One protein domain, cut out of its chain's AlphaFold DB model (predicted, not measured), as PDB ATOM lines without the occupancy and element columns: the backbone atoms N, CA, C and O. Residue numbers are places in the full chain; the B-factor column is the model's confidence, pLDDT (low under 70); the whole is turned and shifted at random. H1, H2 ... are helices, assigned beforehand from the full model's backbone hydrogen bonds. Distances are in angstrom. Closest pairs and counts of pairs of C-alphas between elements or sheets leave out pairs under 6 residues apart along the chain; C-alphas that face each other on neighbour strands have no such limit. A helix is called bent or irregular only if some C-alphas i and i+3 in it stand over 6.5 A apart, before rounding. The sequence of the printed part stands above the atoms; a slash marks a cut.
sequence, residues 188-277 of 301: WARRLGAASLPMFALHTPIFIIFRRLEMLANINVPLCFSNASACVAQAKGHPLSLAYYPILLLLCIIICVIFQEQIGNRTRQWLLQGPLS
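What this domain is: This is residues 188 to 277 of the 301 residues of the protein "Acyltransferase" of Proteobacteria bacterium (UniProt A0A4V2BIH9). The long helix H4 is crossed by the first arm of the bent helix H1, whose second arm leads to a corner of short helices, H2 and H3, at one end of a rod. Residues 266 to 277 stick out at the other end. The 90 printed residues hold four named helices, H1 to H4 in chain order: all helix, extended, radius of gyration of the C-alphas 18.8 A, spans 61 by 28 by 16 A.

How they stand to each other: H1, residues 188 to 218, assigned as one helix by its hydrogen bonds, is bent: C-alphas 201 and 204 are 7.2 A apart. Its arms H1a, residues 188 to 201, and H1b, residues 204 to 218, stand about perpendicular at 86 degrees. H4, residues 242 to 273, touches H1a with residues 252 to 260 alone, about perpendicular at 83 degrees; the closest C-alphas, of Ala 195 and Val 257, are 5.1 A apart. H2, residues 221 to 226, and H3, residues 228 to 237, touch only at the corner, the closest C-alphas, of Cys 224 and Cys 231, 5.0 A apart. Every O i to N i+4 pair is within hydrogen-bond range in H1b and H3, against 8 of 10 in H1a, 1 of 2 in H2 and 24 of 28 in H4.

Where its parts are: H1a begins with C-alpha 188 at (92.170, 119.786, 126.128). H1b measures 21.2 A; H4, 45.7 A, ends with C-alpha 273 at (87.889, 95.501, 134.825).

The domain as a whole: The farthest C-alphas, of Ser 226 and Ser 277, are 61.1 A apart. The printed part has no cut, the three links are tight, and pLDDT is under 70 at residues 276 to 277.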
ATOM      1  N   TRP A 188      90.954 119.898 126.938       91.44
ATOM      2  CA  TRP A 188      92.170 119.786 126.128       91.44
ATOM      3  C   TRP A 188      93.445 119.777 126.965       91.44
ATOM      4  O   TRP A 188      94.307 118.942 126.707       91.44
ATOM      5  N   ALA A 189      93.536 120.598 128.013       89.75
ATOM      6  CA  ALA A 189      94.663 120.569 128.943       89.75
ATOM      7  C   ALA A 189      94.836 119.175 129.569       89.75
ATOM      8  O   ALA A 189      95.943 118.642 129.608       89.75
ATOM      9  N   ARG A 190      93.733 118.528 129.972       89.69
ATOM     10  CA  ARG A 190      93.763 117.155 130.494       89.69
ATOM     11  C   ARG A 190      94.178 116.130 129.434       89.69
ATOM     12  O   ARG A 190      94.940 115.223 129.755       89.69
ATOM     13  N   ARG A 191      93.692 116.259 128.191       92.62
ATOM     14  CA  ARG A 191      94.070 115.364 127.077       92.62
ATOM     15  C   ARG A 191      95.560 115.467 126.756       92.62
ATOM     16  O   ARG A 191      96.233 114.446 126.689       92.62
ATOM     17  N   LEU A 192      96.074 116.687 126.617       92.06
ATOM     18  CA  LEU A 192      97.489 116.943 126.343       92.06
ATOM     19  C   LEU A 192      98.376 116.491 127.508       92.06
ATOM     20  O   LEU A 192      99.387 115.833 127.288       92.06
ATOM     21  N   GLY A 193      97.954 116.753 128.749       90.69
ATOM     22  CA  GLY A 193      98.644 116.260 129.940       90.69
ATOM     23  C   GLY A 193      98.730 114.732 129.975       90.69
ATOM     24  O   GLY A 193      99.801 114.188 130.235       90.69
ATOM     25  N   ALA A 194      97.645 114.026 129.642       89.88
ATOM     26  CA  ALA A 194      97.648 112.564 129.560       89.88
ATOM     27  C   ALA A 194      98.558 112.027 128.438       89.88
ATOM     28  O   ALA A 194      99.141 110.960 128.591       89.88
ATOM     29  N   ALA A 195      98.705 112.767 127.334       93.69
ATOM     30  CA  ALA A 195      99.557 112.395 126.203       93.69
ATOM     31  C   ALA A 195     101.054 112.701 126.416       93.69
ATOM     32  O   ALA A 195     101.875 112.314 125.584       93.69
ATOM     33  N   SER A 196     101.432 113.356 127.519       90.81
ATOM     34  CA  SER A 196     102.828 113.726 127.803       90.81
ATOM     35  C   SER A 196     103.772 112.524 127.921       90.81
ATOM     36  O   SER A 196     104.896 112.580 127.426       90.81
ATOM     37  N   LEU A 197     103.317 111.417 128.519       86.50
ATOM     38  CA  LEU A 197     104.121 110.201 128.664       86.50
ATOM     39  C   LEU A 197     104.357 109.496 127.310       86.50
ATOM     40  O   LEU A 197     105.515 109.217 126.993       86.50
ATOM     41  N   PRO A 198     103.329 109.261 126.467       90.56
ATOM     42  CA  PRO A 198     103.547 108.829 125.088       90.56
ATOM     43  C   PRO A 198     104.439 109.779 124.298       90.56
ATOM     44  O   PRO A 198     105.300 109.305 123.571       90.56
ATOM     45  N   MET A 199     104.296 111.096 124.467       90.50
ATOM     46  CA  MET A 199     105.160 112.069 123.793       90.50
ATOM     47  C   MET A 199     106.625 111.884 124.188       90.50
ATOM     48  O   MET A 199     107.490 111.804 123.319       90.50
ATOM     49  N   PHE A 200     106.907 111.704 125.478       86.19
ATOM     50  CA  PHE A 200     108.250 111.376 125.947       86.19
ATOM     51  C   PHE A 200     108.795 110.088 125.300       86.19
ATOM     52  O   PHE A 200     109.938 110.071 124.856       86.19
ATOM     53  N   ALA A 201     107.991 109.029 125.184       86.12
ATOM     54  CA  ALA A 201     108.453 107.747 124.642       86.12
ATOM     55  C   ALA A 201     108.535 107.703 123.103       86.12
ATOM     56  O   ALA A 201     109.413 107.047 122.547       86.12
ATOM     57  N   LEU A 202     107.615 108.377 122.408       89.75
ATOM     58  CA  LEU A 202     107.397 108.229 120.968       89.75
ATOM     59  C   LEU A 202     107.986 109.368 120.133       89.75
ATOM     60  O   LEU A 202     108.132 109.191 118.926       89.75
ATOM     61  N   HIS A 203     108.367 110.509 120.718       90.38
ATOM     62  CA  HIS A 203     108.897 111.623 119.922       90.38
ATOM     63  C   HIS A 203     110.147 111.230 119.111       90.38
ATOM     64  O   HIS A 203     110.245 111.597 117.943       90.38
ATOM     65  N   THR A 204     111.072 110.442 119.676       88.38
ATOM     66  CA  THR A 204     112.281 109.988 118.967       88.38
ATOM     67  C   THR A 204     111.968 109.054 117.790       88.38
ATOM     68  O   THR A 204     112.416 109.351 116.682       88.38
ATOM     69  N   PRO A 205     111.201 107.952 117.945       89.62
ATOM     70  CA  PRO A 205     110.856 107.111 116.799       89.62
ATOM     71  C   PRO A 205     110.003 107.850 115.759       89.62
ATOM     72  O   PRO A 205     110.235 107.671 114.564       89.62
ATOM     73  N   ILE A 206     109.084 108.731 116.179       92.06
ATOM     74  CA  ILE A 206     108.320 109.587 115.256       92.06
ATOM     75  C   ILE A 206     109.273 110.480 114.457       92.06
ATOM     76  O   ILE A 206     109.161 110.538 113.235       92.06
ATOM     77  N   PHE A 207     110.247 111.119 115.111       91.00
ATOM     78  CA  PHE A 207     111.255 111.943 114.443       91.00
ATOM     79  C   PHE A 207     112.096 111.143 113.440       91.00
ATOM     80  O   PHE A 207     112.329 111.611 112.329       91.00
ATOM     81  N   ILE A 208     112.518 109.923 113.787       89.69
ATOM     82  CA  ILE A 208     113.290 109.056 112.881       89.69
ATOM     83  C   ILE A 208     112.481 108.718 111.622       89.69
ATOM     84  O   ILE A 208     113.021 108.770 110.516       89.69
ATOM     85  N   ILE A 209     111.196 108.380 111.775       91.69
ATOM     86  CA  ILE A 209     110.303 108.102 110.642       91.69
ATOM     87  C   ILE A 209     110.102 109.372 109.816       91.69
ATOM     88  O   ILE A 209     110.276 109.344 108.600       91.69
ATOM     89  N   PHE A 210     109.800 110.491 110.472       91.25
ATOM     90  CA  PHE A 210     109.570 111.774 109.819       91.25
ATOM     91  C   PHE A 210     110.778 112.222 108.998       91.25
ATOM     92  O   PHE A 210     110.624 112.548 107.828       91.25
ATOM     93  N   ARG A 211     111.986 112.140 109.564       88.94
ATOM     94  CA  ARG A 211     113.234 112.461 108.860       88.94
ATOM     95  C   ARG A 211     113.380 111.652 107.572       88.94
ATOM     96  O   ARG A 211     113.800 112.193 106.558       88.94
ATOM     97  N   ARG A 212     113.036 110.361 107.592       87.50
ATOM     98  CA  ARG A 212     113.088 109.516 106.388       87.50
ATOM     99  C   ARG A 212     112.049 109.940 105.352       87.50
ATOM    100  O   ARG A 212     112.364 109.952 104.169       87.50
ATOM    101  N   LEU A 213     110.842 110.303 105.784       88.44
ATOM    102  CA  LEU A 213     109.792 110.802 104.891       88.44
ATOM    103  C   LEU A 213     110.171 112.147 104.264       88.44
ATOM    104  O   LEU A 213     109.989 112.326 103.066       88.44
ATOM    105  N   GLU A 214     110.745 113.061 105.045       87.50
ATOM    106  CA  GLU A 214     111.246 114.346 104.556       87.50
ATOM    107  C   GLU A 214     112.360 114.150 103.526       87.50
ATOM    108  O   GLU A 214     112.337 114.780 102.471       87.50
ATOM    109  N   MET A 215     113.298 113.233 103.780       83.81
ATOM    110  CA  MET A 215     114.317 112.873 102.794       83.81
ATOM    111  C   MET A 215     113.670 112.362 101.500       83.81
ATOM    112  O   MET A 215     113.988 112.865 100.430       83.81
ATOM    113  N   LEU A 216     112.731 111.413 101.584       82.69
ATOM    114  CA  LEU A 216     112.050 110.859 100.408       82.69
ATOM    115  C   LEU A 216     111.261 111.911  99.618       82.69
ATOM    116  O   LEU A 216     111.247 111.853  98.393       82.69
ATOM    117  N   ALA A 217     110.639 112.876 100.298       83.19
ATOM    118  CA  ALA A 217     109.879 113.946  99.658       83.19
ATOM    119  C   ALA A 217     110.761 114.936  98.876       83.19
ATOM    120  O   ALA A 217     110.270 115.587  97.958       83.19
ATOM    121  N   ASN A 218     112.044 115.049  99.233       82.44
ATOM    122  CA  ASN A 218     112.979 116.013  98.649       82.44
ATOM    123  C   ASN A 218     113.987 115.387  97.664       82.44
ATOM    124  O   ASN A 218     114.810 116.104  97.099       82.44
ATOM    125  N   ILE A 219     113.938 114.071  97.438       82.81
ATOM    126  CA  ILE A 219     114.799 113.367  96.473       82.81
ATOM    127  C   ILE A 219     114.083 113.236  95.126       82.81
ATOM    128  O   ILE A 219     112.869 113.048  95.053       82.81
ATOM    129  N   ASN A 220     114.850 113.255  94.034       82.00
ATOM    130  CA  ASN A 220     114.331 112.915  92.714       82.00
ATOM    131  C   ASN A 220     114.161 111.387  92.597       82.00
ATOM    132  O   ASN A 220     115.095 110.672  92.251       82.00
ATOM    133  N   VAL A 221     112.969 110.872  92.912       80.94
ATOM    134  CA  VAL A 221     112.662 109.427  92.905       80.94
ATOM    135  C   VAL A 221     113.009 108.732  91.572       80.94
ATOM    136  O   VAL A 221     113.625 107.664  91.621       80.94
ATOM    137  N   PRO A 222     112.720 109.311  90.389       84.00
ATOM    138  CA  PRO A 222     113.202 108.784  89.110       84.00
ATOM    139  C   PRO A 222     114.718 108.531  89.036       84.00
ATOM    140  O   PRO A 222     115.140 107.548  88.426       84.00
ATOM    141  N   LEU A 223     115.545 109.355  89.695       81.94
ATOM    142  CA  LEU A 223     117.002 109.173  89.753       81.94
ATOM    143  C   LEU A 223     117.396 107.887  90.493       81.94
ATOM    144  O   LEU A 223     118.427 107.292  90.195       81.94
ATOM    145  N   CYS A 224     116.582 107.423  91.442       82.19
ATOM    146  CA  CYS A 224     116.860 106.198  92.187       82.19
ATOM    147  C   CYS A 224     116.695 104.936  91.331       82.19
ATOM    148  O   CYS A 224     117.359 103.938  91.601       82.19
ATOM    149  N   PHE A 225     115.861 104.989  90.288       85.12
ATOM    150  CA  PHE A 225     115.687 103.882  89.343       85.12
ATOM    151  C   PHE A 225     116.775 103.844  88.265       85.12
ATOM    152  O   PHE A 225     117.097 102.768  87.773       85.12
ATOM    153  N   SER A 226     117.358 104.994  87.913       86.44
ATOM    154  CA  SER A 226     118.411 105.087  86.896       86.44
ATOM    155  C   SER A 226     119.828 105.007  87.471       86.44
ATOM    156  O   SER A 226     120.709 104.423  86.846       86.44
ATOM    157  N   ASN A 227     120.072 105.564  88.661       86.88
ATOM    158  CA  ASN A 227     121.372 105.523  89.325       86.88
ATOM    159  C   ASN A 227     121.229 105.552  90.855       86.88
ATOM    160  O   ASN A 227     121.240 106.605  91.501       86.88
ATOM    161  N   ALA A 228     121.169 104.359  91.448       82.88
ATOM    162  CA  ALA A 228     121.018 104.180  92.890       82.88
ATOM    163  C   ALA A 228     122.122 104.881  93.708       82.88
ATOM    164  O   ALA A 228     121.847 105.427  94.775       82.88
ATOM    165  N   SER A 229     123.361 104.918  93.204       84.19
ATOM    166  CA  SER A 229     124.489 105.535  93.915       84.19
ATOM    167  C   SER A 229     124.358 107.062  94.011       84.19
ATOM    168  O   SER A 229     124.553 107.635  95.086       84.19
ATOM    169  N   ALA A 230     123.924 107.708  92.923       81.56
ATOM    170  CA  ALA A 230     123.669 109.145  92.867       81.56
ATOM    171  C   ALA A 230     122.461 109.546  93.729       81.56
ATOM    172  O   ALA A 230     122.519 110.541  94.451       81.56
ATOM    173  N   CYS A 231     121.402 108.731  93.731       82.94
ATOM    174  CA  CYS A 231     120.247 108.919  94.610       82.94
ATOM    175  C   CYS A 231     120.631 108.833  96.100       82.94
ATOM    176  O   CYS A 231     120.230 109.688  96.888       82.94
ATOM    177  N   VAL A 232     121.465 107.865  96.506       82.00
ATOM    178  CA  VAL A 232     121.939 107.763  97.902       82.00
ATOM    179  C   VAL A 232     122.830 108.947  98.290       82.00
ATOM    180  O   VAL A 232     122.742 109.431  99.420       82.00
ATOM    181  N   ALA A 233     123.673 109.434  97.375       82.44
ATOM    182  CA  ALA A 233     124.491 110.623  97.607       82.44
ATOM    183  C   ALA A 233     123.623 111.882  97.793       82.44
ATOM    184  O   ALA A 233     123.830 112.627  98.751       82.44
ATOM    185  N   GLN A 234     122.598 112.063  96.953       81.31
ATOM    186  CA  GLN A 234     121.623 113.149  97.080       81.31
ATOM    187  C   GLN A 234     120.847 113.054  98.399       81.31
ATOM    188  O   GLN A 234     120.747 114.034  99.132       81.31
ATOM    189  N   ALA A 235     120.371 111.857  98.754       76.25
ATOM    190  CA  ALA A 235     119.647 111.612  99.996       76.25
ATOM    191  C   ALA A 235     120.464 112.002 101.236       76.25
ATOM    192  O   ALA A 235     119.943 112.636 102.150       76.25
ATOM    193  N   LYS A 236     121.752 111.639 101.274       75.06
ATOM    194  CA  LYS A 236     122.654 111.980 102.386       75.06
ATOM    195  C   LYS A 236     123.001 113.471 102.444       75.06
ATOM    196  O   LYS A 236     123.328 113.953 103.525       75.06
ATOM    197  N   GLY A 237     122.952 114.167 101.308       72.81
ATOM    198  CA  GLY A 237     123.313 115.577 101.183       72.81
ATOM    199  C   GLY A 237     122.212 116.570 101.566       72.81
ATOM    200  O   GLY A 237     122.526 117.736 101.781       72.81
ATOM    201  N   HIS A 238     120.947 116.146 101.673       75.25
ATOM    202  CA  HIS A 238     119.851 117.050 102.042       75.25
ATOM    203  C   HIS A 238     119.808 117.311 103.562       75.25
ATOM    204  O   HIS A 238     119.538 116.382 104.333       75.25
ATOM    205  N   PRO A 239     120.045 118.558 104.021       77.50
ATOM    206  CA  PRO A 239     119.868 118.913 105.423       77.50
ATOM    207  C   PRO A 239     118.377 118.931 105.789       77.50
ATOM    208  O   PRO A 239     117.524 119.209 104.948       77.50
ATOM    209  N   LEU A 240     118.075 118.664 107.062       77.88
ATOM    210  CA  LEU A 240     116.728 118.833 107.617       77.88
ATOM    211  C   LEU A 240     116.288 120.292 107.456       77.88
ATOM    212  O   LEU A 240     117.007 121.208 107.866       77.88
ATOM    213  N   SER A 241     115.104 120.512 106.894       84.12
ATOM    214  CA  SER A 241     114.539 121.843 106.737       84.12
ATOM    215  C   SER A 241     113.698 122.215 107.954       84.12
ATOM    216  O   SER A 241     112.731 121.549 108.327       84.12
ATOM    217  N   LEU A 242     114.030 123.364 108.546       86.31
ATOM    218  CA  LEU A 242     113.266 123.973 109.638       86.31
ATOM    219  C   LEU A 242     111.799 124.246 109.259       86.31
ATOM    220  O   LEU A 242     110.946 124.307 110.144       86.31
ATOM    221  N   ALA A 243     111.480 124.355 107.964       88.12
ATOM    222  CA  ALA A 243     110.119 124.592 107.488       88.12
ATOM    223  C   ALA A 243     109.158 123.432 107.813       88.12
ATOM    224  O   ALA A 243     107.974 123.665 108.049       88.12
ATOM    225  N   TYR A 244     109.656 122.193 107.876       88.88
ATOM    226  CA  TYR A 244     108.842 121.013 108.185       88.88
ATOM    227  C   TYR A 244     108.643 120.789 109.693       88.88
ATOM    228  O   TYR A 244     107.818 119.966 110.099       88.88
ATOM    229  N   TYR A 245     109.344 121.540 110.546       89.81
ATOM    230  CA  TYR A 245     109.309 121.352 111.996       89.81
ATOM    231  C   TYR A 245     107.916 121.553 112.633       89.81
ATOM    232  O   TYR A 245     107.519 120.718 113.451       89.81
ATOM    233  N   PRO A 246     107.104 122.565 112.252       94.44
ATOM    234  CA  PRO A 246     105.735 122.689 112.764       94.44
ATOM    235  C   PRO A 246     104.856 121.479 112.423       94.44
ATOM    236  O   PRO A 246     104.035 121.058 113.241       94.44
ATOM    237  N   ILE A 247     105.056 120.883 111.242       92.88
ATOM    238  CA  ILE A 247     104.321 119.692 110.800       92.88
ATOM    239  C   ILE A 247     104.714 118.492 111.666       92.88
ATOM    240  O   ILE A 247     103.835 117.799 112.179       92.88
ATOM    241  N   LEU A 248     106.014 118.287 111.897       93.00
ATOM    242  CA  LEU A 248     106.519 117.263 112.814       93.00
ATOM    243  C   LEU A 248     105.906 117.401 114.215       93.00
ATOM    244  O   LEU A 248     105.440 116.410 114.778       93.00
ATOM    245  N   LEU A 249     105.882 118.615 114.779       93.38
ATOM    246  CA  LEU A 249     105.323 118.861 116.112       93.38
ATOM    247  C   LEU A 249     103.833 118.517 116.177       93.38
ATOM    248  O   LEU A 249     103.401 117.817 117.097       93.38
ATOM    249  N   LEU A 250     103.049 118.968 115.196       94.94
ATOM    250  CA  LEU A 250     101.618 118.674 115.129       94.94
ATOM    251  C   LEU A 250     101.359 117.171 114.994       94.94
ATOM    252  O   LEU A 250     100.544 116.627 115.739       94.94
ATOM    253  N   LEU A 251     102.083 116.487 114.104       94.50
ATOM    254  CA  LEU A 251     101.980 115.037 113.939       94.50
ATOM    255  C   LEU A 251     102.345 114.301 115.226       94.50
ATOM    256  O   LEU A 251     101.612 113.405 115.642       94.50
ATOM    257  N   CYS A 252     103.426 114.706 115.894       94.75
ATOM    258  CA  CYS A 252     103.839 114.115 117.161       94.75
ATOM    259  C   CYS A 252     102.735 114.240 118.219       94.75
ATOM    260  O   CYS A 252     102.379 113.245 118.852       94.75
ATOM    261  N   ILE A 253     102.140 115.428 118.376       94.88
ATOM    262  CA  ILE A 253     101.037 115.656 119.320       94.88
ATOM    263  C   ILE A 253      99.825 114.789 118.959       94.88
ATOM    264  O   ILE A 253      99.288 114.100 119.828       94.88
ATOM    265  N   ILE A 254      99.400 114.792 117.691       95.50
ATOM    266  CA  ILE A 254      98.227 114.040 117.223       95.50
ATOM    267  C   ILE A 254      98.416 112.540 117.469       95.50
ATOM    268  O   ILE A 254      97.560 111.914 118.095       95.50
ATOM    269  N   ILE A 255      99.546 111.975 117.035       95.69
ATOM    270  CA  ILE A 255      99.859 110.550 117.199       95.69
ATOM    271  C   ILE A 255      99.875 110.178 118.683       95.69
ATOM    272  O   ILE A 255      99.264 109.182 119.068       95.69
ATOM    273  N   CYS A 256     100.509 110.988 119.535       95.56
ATOM    274  CA  CYS A 256     100.594 110.706 120.969       95.56
ATOM    275  C   CYS A 256      99.230 110.781 121.670       95.56
ATOM    276  O   CYS A 256      98.941 109.949 122.532       95.56
ATOM    277  N   VAL A 257      98.369 111.730 121.291       95.00
ATOM    278  CA  VAL A 257      96.994 111.818 121.813       95.00
ATOM    279  C   VAL A 257      96.171 110.607 121.379       95.00
ATOM    280  O   VAL A 257      95.522 109.986 122.221       95.00
ATOM    281  N   ILE A 258      96.233 110.227 120.099       95.19
ATOM    282  CA  ILE A 258      95.528 109.047 119.578       95.19
ATOM    283  C   ILE A 258      96.010 107.784 120.296       95.19
ATOM    284  O   ILE A 258      95.191 107.002 120.777       95.19
ATOM    285  N   PHE A 259      97.325 107.610 120.436       94.75
ATOM    286  CA  PHE A 259      97.922 106.479 121.139       94.75
ATOM    287  C   PHE A 259      97.447 106.407 122.597       94.75
ATOM    288  O   PHE A 259      97.025 105.349 123.069       94.75
ATOM    289  N   GLN A 260      97.446 107.534 123.314       94.94
ATOM    290  CA  GLN A 260      96.975 107.589 124.698       94.94
ATOM    291  C   GLN A 260      95.496 107.201 124.823       94.94
ATOM    292  O   GLN A 260      95.111 106.491 125.752       94.94
ATOM    293  N   GLU A 261      94.650 107.672 123.910       93.00
ATOM    294  CA  GLU A 261      93.206 107.453 123.982       93.00
ATOM    295  C   GLU A 261      92.787 106.062 123.529       93.00
ATOM    296  O   GLU A 261      91.927 105.444 124.158       93.00
ATOM    297  N   GLN A 262      93.390 105.564 122.456       93.44
ATOM    298  CA  GLN A 262      93.035 104.274 121.885       93.44
ATOM    299  C   GLN A 262      93.726 103.119 122.594       93.44
ATOM    300  O   GLN A 262      93.105 102.079 122.777       93.44
ATOM    301  N   ILE A 263      94.981 103.286 123.007       92.69
ATOM    302  CA  ILE A 263      95.758 102.207 123.618       92.69
ATOM    303  C   ILE A 263      95.804 102.416 125.126       92.69
ATOM    304  O   ILE A 263      95.222 101.627 125.864       92.69
ATOM    305  N   GLY A 264      96.387 103.521 125.596       88.38
ATOM    306  CA  GLY A 264      96.597 103.758 127.031       88.38
ATOM    307  C   GLY A 264      95.313 103.654 127.867       88.38
ATOM    308  O   GLY A 264      95.245 102.901 128.844       88.38
ATOM    309  N   ASN A 265      94.260 104.366 127.464       89.31
ATOM    310  CA  ASN A 265      92.993 104.375 128.196       89.31
ATOM    311  C   ASN A 265      92.252 103.036 128.111       89.31
ATOM    312  O   ASN A 265      91.704 102.594 129.123       89.31
ATOM    313  N   ARG A 266      92.258 102.375 126.945       89.69
ATOM    314  CA  ARG A 266      91.614 101.062 126.782       89.69
ATOM    315  C   ARG A 266      92.325  99.991 127.597       89.69
ATOM    316  O   ARG A 266      91.665  99.262 128.331       89.69
ATOM    317  N   THR A 267      93.656  99.946 127.563       88.12
ATOM    318  CA  THR A 267      94.448  99.017 128.380       88.12
ATOM    319  C   THR A 267      94.215  99.259 129.867       88.12
ATOM    320  O   THR A 267      94.014  98.307 130.617       88.12
ATOM    321  N   ARG A 268      94.157 100.522 130.310       86.75
ATOM    322  CA  ARG A 268      93.819 100.855 131.702       86.75
ATOM    323  C   ARG A 268      92.431 100.347 132.092       86.75
ATOM    324  O   ARG A 268      92.280  99.780 133.171       86.75
ATOM    325  N   GLN A 269      91.422 100.565 131.250       87.06
ATOM    326  CA  GLN A 269      90.063 100.075 131.501       87.06
ATOM    327  C   GLN A 269      90.028  98.546 131.564       87.06
ATOM    328  O   GLN A 269      89.496  97.999 132.527       87.06
ATOM    329  N   TRP A 270      90.676  97.873 130.612       89.62
ATOM    330  CA  TRP A 270      90.793  96.418 130.573       89.62
ATOM    331  C   TRP A 270      91.482  95.852 131.825       89.62
ATOM    332  O   TRP A 270      90.961  94.933 132.450       89.62
ATOM    333  N   LEU A 271      92.597  96.444 132.266       86.69
ATOM    334  CA  LEU A 271      93.305  96.026 133.481       86.69
ATOM    335  C   LEU A 271      92.445  96.181 134.742       86.69
ATOM    336  O   LEU A 271      92.421  95.285 135.588       86.69
ATOM    337  N   LEU A 272      91.738  97.310 134.868       84.88
ATOM    338  CA  LEU A 272      90.888  97.611 136.023       84.88
ATOM    339  C   LEU A 272      89.619  96.753 136.073       84.88
ATOM    340  O   LEU A 272      89.141  96.468 137.169       84.88
ATOM    341  N   GLN A 273      89.075  96.358 134.921       84.94
ATOM    342  CA  GLN A 273      87.889  95.501 134.825       84.94
ATOM    343  C   GLN A 273      88.236  94.006 134.866       84.94
ATOM    344  O   GLN A 273      87.434  93.207 135.338       84.94
ATOM    345  N   GLY A 274      89.432  93.625 134.420       81.81
ATOM    346  CA  GLY A 274      89.898  92.243 134.372       81.81
ATOM    347  C   GLY A 274      90.764  91.854 135.581       81.81
ATOM    348  O   GLY A 274      90.261  91.813 136.708       81.81
ATOM    349  N   PRO A 275      92.057  91.534 135.386       73.88
ATOM    350  CA  PRO A 275      92.877  90.801 136.360       73.88
ATOM    351  C   PRO A 275      93.178  91.565 137.659       73.88
ATOM    352  O   PRO A 275      93.316  90.948 138.717       73.88
ATOM    353  N   LEU A 276      93.238  92.901 137.623       69.19
ATOM    354  CA  LEU A 276      93.525  93.713 138.814       69.19
ATOM    355  C   LEU A 276      92.267  94.089 139.608       69.19
ATOM    356  O   LEU A 276      92.386  94.538 140.751       69.19
ATOM    357  N   SER A 277      91.068  93.869 139.056       68.88
ATOM    358  CA  SER A 277      89.794  94.198 139.714       68.88
ATOM    359  C   SER A 277      89.680  93.555 141.104       68.88
ATOM    360  O   SER A 277      89.310  94.214 142.078       68.88
TER     361      SER A 277